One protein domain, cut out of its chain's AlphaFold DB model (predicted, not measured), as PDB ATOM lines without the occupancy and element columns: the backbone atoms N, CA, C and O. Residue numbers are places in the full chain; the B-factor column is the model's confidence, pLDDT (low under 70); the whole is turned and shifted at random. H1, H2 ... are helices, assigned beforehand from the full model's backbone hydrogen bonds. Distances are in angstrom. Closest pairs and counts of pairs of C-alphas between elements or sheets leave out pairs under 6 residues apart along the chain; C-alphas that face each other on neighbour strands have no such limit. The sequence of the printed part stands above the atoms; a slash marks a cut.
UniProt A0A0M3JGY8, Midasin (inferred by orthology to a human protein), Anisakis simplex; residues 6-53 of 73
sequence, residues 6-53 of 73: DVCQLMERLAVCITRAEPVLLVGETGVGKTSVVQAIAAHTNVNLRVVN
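Overview. This is residues 6 to 53 of the 73 residues of the protein "Midasin (inferred by orthology to a human protein)" of Anisakis simplex (UniProt A0A0M3JGY8). Two helices, H1 and H2, cross near their middles as a skewed X; a long arc, residues 20 to 33, sweeps round one side of the pair. After H2, residues 46 to 53 fold back on its side away from H1. The 48 printed residues hold two named helices, H1 then H2, and no named strand: all helix, compact, radius of gyration of the C-alphas 10.5 A, spans 26 by 24 by 19 A.

Arrangement. Look first at H1, residues 6 to 19, then at H2, residues 34 to 45. They touch, H2 with residues 37 to 41 alone; the closest C-alphas, of Met 11 and Ile 41, are 6.6 A apart. They run the same way at a steep tilt of 56 degrees. In H1 and H2 every O i to N i+4 pair is within hydrogen-bond range.

Along the chain. Find C-alpha 6 at (155.919, 114.074, 197.641); from there H1 runs 20.2 A to C-alpha 19. H2 runs 16.8 A from C-alpha 34 to C-alpha 45 at (149.154, 127.090, 185.312).

Size, cuts and confidence. The C-alphas farthest apart, of Arg 20 and Gly 31, are 27.7 A apart. The link from H1 to H2 is long, 14 residues. The printed part has no cut, and no printed residue has pLDDT under 70.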
ATOM      1  N   ASP A   6     154.715 113.245 197.751       86.38
ATOM      2  CA  ASP A   6     155.919 114.074 197.641       86.38
ATOM      3  C   ASP A   6     155.880 114.987 196.410       86.38
ATOM      4  O   ASP A   6     156.271 116.153 196.478       86.38
ATOM      5  N   VAL A   7     155.345 114.485 195.292       86.75
ATOM      6  CA  VAL A   7     155.162 115.268 194.065       86.75
ATOM      7  C   VAL A   7     154.127 116.372 194.274       86.75
ATOM      8  O   VAL A   7     154.398 117.512 193.903       86.75
ATOM      9  N   CYS A   8     152.989 116.075 194.912       88.38
ATOM     10  CA  CYS A   8     151.996 117.101 195.254       88.38
ATOM     11  C   CYS A   8     152.614 118.213 196.102       88.38
ATOM     12  O   CYS A   8     152.467 119.390 195.784       88.38
ATOM     13  N   GLN A   9     153.356 117.843 197.147       91.00
ATOM     14  CA  GLN A   9     153.933 118.821 198.061       91.00
ATOM     15  C   GLN A   9     155.024 119.669 197.394       91.00
ATOM     16  O   GLN A   9     155.165 120.857 197.692       91.00
ATOM     17  N   LEU A  10     155.781 119.092 196.458       90.56
ATOM     18  CA  LEU A  10     156.711 119.846 195.624       90.56
ATOM     19  C   LEU A  10     155.976 120.813 194.685       90.56
ATOM     20  O   LEU A  10     156.385 121.968 194.570       90.56
ATOM     21  N   MET A  11     154.892 120.372 194.040       91.12
ATOM     22  CA  MET A  11     154.076 121.223 193.167       91.12
ATOM     23  C   MET A  11     153.465 122.404 193.927       91.12
ATOM     24  O   MET A  11     153.518 123.523 193.428       91.12
ATOM     25  N   GLU A  12     152.950 122.193 195.140       92.00
ATOM     26  CA  GLU A  12     152.423 123.270 195.992       92.00
ATOM     27  C   GLU A  12     153.491 124.324 196.303       92.00
ATOM     28  O   GLU A  12     153.256 125.522 196.143       92.00
ATOM     29  N   ARG A  13     154.697 123.892 196.691       93.00
ATOM     30  CA  ARG A  13     155.814 124.809 196.972       93.00
ATOM     31  C   ARG A  13     156.233 125.585 195.728       93.00
ATOM     32  O   ARG A  13     156.424 126.796 195.800       93.00
ATOM     33  N   LEU A  14     156.331 124.905 194.585       93.12
ATOM     34  CA  LEU A  14     156.644 125.550 193.312       93.12
ATOM     35  C   LEU A  14     155.570 126.564 192.913       93.12
ATOM     36  O   LEU A  14     155.919 127.655 192.474       93.12
ATOM     37  N   ALA A  15     154.288 126.248 193.111       91.81
ATOM     38  CA  ALA A  15     153.191 127.172 192.833       91.81
ATOM     39  C   ALA A  15     153.333 128.463 193.650       91.81
ATOM     40  O   ALA A  15     153.233 129.554 193.088       91.81
ATOM     41  N   VAL A  16     153.636 128.352 194.949       93.88
ATOM     42  CA  VAL A  16     153.867 129.520 195.814       93.88
ATOM     43  C   VAL A  16     155.029 130.368 195.293       93.88
ATOM     44  O   VAL A  16     154.856 131.574 195.117       93.88
ATOM     45  N   CYS A  17     156.178 129.772 194.970       93.50
ATOM     46  CA  CYS A  17     157.322 130.530 194.452       93.50
ATOM     47  C   CYS A  17     157.019 131.210 193.108       93.50
ATOM     48  O   CYS A  17     157.369 132.375 192.927       93.50
ATOM     49  N   ILE A  18     156.305 130.533 192.199       90.81
ATOM     50  CA  ILE A  18     155.864 131.114 190.921       90.81
ATOM     51  C   ILE A  18     154.985 132.346 191.169       90.81
ATOM     52  O   ILE A  18     155.239 133.397 190.586       90.81
ATOM     53  N   THR A  19     153.997 132.260 192.070       90.75
ATOM     54  CA  THR A  19     153.121 133.407 192.390       90.75
ATOM     55  C   THR A  19     153.860 134.587 193.024       90.75
ATOM     56  O   THR A  19     153.401 135.720 192.923       90.75
ATOM     57  N   ARG A  20     155.013 134.335 193.652       94.50
ATOM     58  CA  ARG A  20     155.867 135.359 194.268       94.50
ATOM     59  C   ARG A  20     156.999 135.847 193.367       94.50
ATOM     60  O   ARG A  20     157.755 136.715 193.789       94.50
ATOM     61  N   ALA A  21     157.123 135.297 192.158       92.00
ATOM     62  CA  ALA A  21     158.270 135.513 191.279       92.00
ATOM     63  C   ALA A  21     159.623 135.247 191.979       92.00
ATOM     64  O   ALA A  21     160.623 135.911 191.710       92.00
ATOM     65  N   GLU A  22     159.655 134.266 192.888       94.75
ATOM     66  CA  GLU A  22     160.865 133.867 193.608       94.75
ATOM     67  C   GLU A  22     161.667 132.839 192.784       94.75
ATOM     68  O   GLU A  22     161.094 131.850 192.311       94.75
ATOM     69  N   PRO A  23     162.991 133.020 192.611       93.25
ATOM     70  CA  PRO A  23     163.833 132.042 191.929       93.25
ATOM     71  C   PRO A  23     163.983 130.759 192.762       93.25
ATOM     72  O   PRO A  23     164.250 130.814 193.962       93.25
ATOM     73  N   VAL A  24     163.857 129.593 192.117       93.12
ATOM     74  CA  VAL A  24     163.908 128.274 192.778       93.12
ATOM     75  C   VAL A  24     164.999 127.394 192.179       93.12
ATOM     76  O   VAL A  24     165.108 127.266 190.960       93.12
ATOM     77  N   LEU A  25     165.755 126.716 193.049       94.00
ATOM     78  CA  LEU A  25     166.714 125.673 192.684       94.00
ATOM     79  C   LEU A  25     166.225 124.306 193.185       94.00
ATOM     80  O   LEU A  25     166.018 124.113 194.381       94.00
ATOM     81  N   LEU A  26     166.064 123.342 192.274       91.81
ATOM     82  CA  LEU A  26     165.660 121.971 192.600       91.81
ATOM     83  C   LEU A  26     166.871 121.030 192.582       91.81
ATOM     84  O   LEU A  26     167.456 120.795 191.525       91.81
ATOM     85  N   VAL A  27     167.213 120.435 193.729       91.12
ATOM     86  CA  VAL A  27     168.378 119.541 193.892       91.12
ATOM     87  C   VAL A  27     167.932 118.128 194.286       91.12
ATOM     88  O   VAL A  27     166.925 117.948 194.962       91.12
ATOM     89  N   GLY A  28     168.659 117.107 193.829       88.94
ATOM     90  CA  GLY A  28     168.485 115.698 194.210       88.94
ATOM     91  C   GLY A  28     168.924 114.754 193.090       88.94
ATOM     92  O   GLY A  28     169.297 115.222 192.014       88.94
ATOM     93  N   GLU A  29     168.777 113.444 193.279       90.62
ATOM     94  CA  GLU A  29     169.181 112.425 192.294       90.62
ATOM     95  C   GLU A  29     168.538 112.612 190.910       90.62
ATOM     96  O   GLU A  29     167.418 113.116 190.770       90.62
ATOM     97  N   THR A  30     169.242 112.222 189.851       86.25
ATOM     98  CA  THR A  30     168.687 112.213 188.492       86.25
ATOM     99  C   THR A  30     167.619 111.127 188.357       86.25
ATOM    100  O   THR A  30     167.725 110.072 188.965       86.25
ATOM    101  N   GLY A  31     166.587 111.368 187.545       82.31
ATOM    102  CA  GLY A  31     165.527 110.378 187.299       82.31
ATOM    103  C   GLY A  31     164.338 110.428 188.267       82.31
ATOM    104  O   GLY A  31     163.310 109.830 187.980       82.31
ATOM    105  N   VAL A  32     164.398 111.225 189.341       85.06
ATOM    106  CA  VAL A  32     163.282 111.387 190.308       85.06
ATOM    107  C   VAL A  32     162.149 112.310 189.825       85.06
ATOM    108  O   VAL A  32     161.242 112.637 190.581       85.06
ATOM    109  N   GLY A  33     162.199 112.780 188.574       85.69
ATOM    110  CA  GLY A  33     161.095 113.532 187.962       85.69
ATOM    111  C   GLY A  33     161.056 115.043 188.226       85.69
ATOM    112  O   GLY A  33     160.032 115.661 187.959       85.69
ATOM    113  N   LYS A  34     162.151 115.674 188.683       91.75
ATOM    114  CA  LYS A  34     162.230 117.143 188.876       91.75
ATOM    115  C   LYS A  34     161.779 117.935 187.641       91.75
ATOM    116  O   LYS A  34     160.886 118.772 187.738       91.75
ATOM    117  N   THR A  35     162.347 117.626 186.474       92.00
ATOM    118  CA  THR A  35     161.976 118.260 185.197       92.00
ATOM    119  C   THR A  35     160.509 118.018 184.855       92.00
ATOM    120  O   THR A  35     159.810 118.937 184.440       92.00
ATOM    121  N   SER A  36     160.016 116.800 185.091       92.19
ATOM    122  CA  SER A  36     158.623 116.431 184.837       92.19
ATOM    123  C   SER A  36     157.645 117.211 185.717       92.19
ATOM    124  O   SER A  36     156.588 117.606 185.239       92.19
ATOM    125  N   VAL A  37     157.995 117.486 186.978       92.44
ATOM    126  CA  VAL A  37     157.172 118.311 187.878       92.44
ATOM    127  C   VAL A  37     157.085 119.761 187.401       92.44
ATOM    128  O   VAL A  37     155.996 120.330 187.397       92.44
ATOM    129  N   VAL A  38     158.195 120.345 186.939       93.12
ATOM    130  CA  VAL A  38     158.200 121.707 186.373       93.12
ATOM    131  C   VAL A  38     157.368 121.782 185.084       93.12
ATOM    132  O   VAL A  38     156.630 122.741 184.869       93.12
ATOM    133  N   GLN A  39     157.427 120.751 184.238       93.25
ATOM    134  CA  GLN A  39     156.585 120.665 183.041       93.25
ATOM    135  C   GLN A  39     155.099 120.522 183.391       93.25
ATOM    136  O   GLN A  39     154.262 121.204 182.802       93.25
ATOM    137  N   ALA A  40     154.772 119.676 184.370       92.00
ATOM    138  CA  ALA A  40     153.400 119.474 184.818       92.00
ATOM    139  C   ALA A  40     152.795 120.767 185.378       92.00
ATOM    140  O   ALA A  40     151.693 121.146 184.985       92.00
ATOM    141  N   ILE A  41     153.513 121.480 186.254       91.62
ATOM    142  CA  ILE A  41     152.987 122.723 186.827       91.62
ATOM    143  C   ILE A  41     152.787 123.796 185.756       91.62
ATOM    144  O   ILE A  41     151.738 124.425 185.756       91.62
ATOM    145  N   ALA A  42     153.712 123.948 184.802       92.31
ATOM    146  CA  ALA A  42     153.565 124.901 183.702       92.31
ATOM    147  C   ALA A  42     152.337 124.601 182.826       92.31
ATOM    148  O   ALA A  42     151.596 125.517 182.467       92.31
ATOM    149  N   ALA A  43     152.081 123.318 182.543       91.19
ATOM    150  CA  ALA A  43     150.890 122.885 181.816       91.19
ATOM    151  C   ALA A  43     149.593 123.198 182.586       91.19
ATOM    152  O   ALA A  43     148.604 123.605 181.982       91.19
ATOM    153  N   HIS A  44     149.595 123.048 183.914       88.69
ATOM    154  CA  HIS A  44     148.429 123.329 184.755       88.69
ATOM    155  C   HIS A  44     148.197 124.823 185.022       88.69
ATOM    156  O   HIS A  44     147.051 125.234 185.188       88.69
ATOM    157  N   THR A  45     149.251 125.640 185.064       85.75
ATOM    158  CA  THR A  45     149.154 127.090 185.312       85.75
ATOM    159  C   THR A  45     149.040 127.916 184.032       85.75
ATOM    160  O   THR A  45     148.919 129.136 184.109       85.75
ATOM    161  N   ASN A  46     149.058 127.265 182.863       86.50
ATOM    162  CA  ASN A  46     149.071 127.903 181.547       86.50
ATOM    163  C   ASN A  46     150.212 128.930 181.393       86.50
ATOM    164  O   ASN A  46     150.063 129.976 180.760       86.50
ATOM    165  N   VAL A  47     151.358 128.636 182.013       86.62
ATOM    166  CA  VAL A  47     152.570 129.453 181.935       86.62
ATOM    167  C   VAL A  47     153.466 128.906 180.832       86.62
ATOM    168  O   VAL A  47     153.687 127.700 180.727       86.62
ATOM    169  N   ASN A  48     154.035 129.800 180.021       89.50
ATOM    170  CA  ASN A  48     155.000 129.410 179.001       89.50
ATOM    171  C   ASN A  48     156.326 128.970 179.646       89.50
ATOM    172  O   ASN A  48     157.085 129.797 180.154       89.50
ATOM    173  N   LEU A  49     156.615 127.668 179.611       93.12
ATOM    174  CA  LEU A  49     157.866 127.107 180.113       93.12
ATOM    175  C   LEU A  49     158.962 127.188 179.046       93.12
ATOM    176  O   LEU A  49     158.969 126.418 178.087       93.12
ATOM    177  N   ARG A  50     159.944 128.070 179.256       91.94
ATOM    178  CA  ARG A  50     161.186 128.081 178.476       91.94
ATOM    179  C   ARG A  50     162.225 127.188 179.149       91.94
ATOM    180  O   ARG A  50     162.590 127.421 180.298       91.94
ATOM    181  N   VAL A  51     162.723 126.195 178.417       91.69
ATOM    182  CA  VAL A  51     163.809 125.318 178.871       91.69
ATOM    183  C   VAL A  51     165.106 125.765 178.217       91.69
ATOM    184  O   VAL A  51     165.170 125.892 176.997       91.69
ATOM    185  N   VAL A  52     166.137 125.979 179.030       89.75
ATOM    186  CA  VAL A  52     167.497 126.245 178.559       89.75
ATOM    187  C   VAL A  52     168.415 125.198 179.169       89.75
ATOM    188  O   VAL A  52     168.545 125.116 180.389       89.75
ATOM    189  N   ASN A  53     169.017 124.373 178.318       87.94
ATOM    190  CA  ASN A  53     169.956 123.344 178.745       87.94
ATOM    191  C   ASN A  53     171.364 123.933 178.747       87.94
ATOM    192  O   ASN A  53     171.855 124.352 177.702       87.94
TER     193      ASN A  53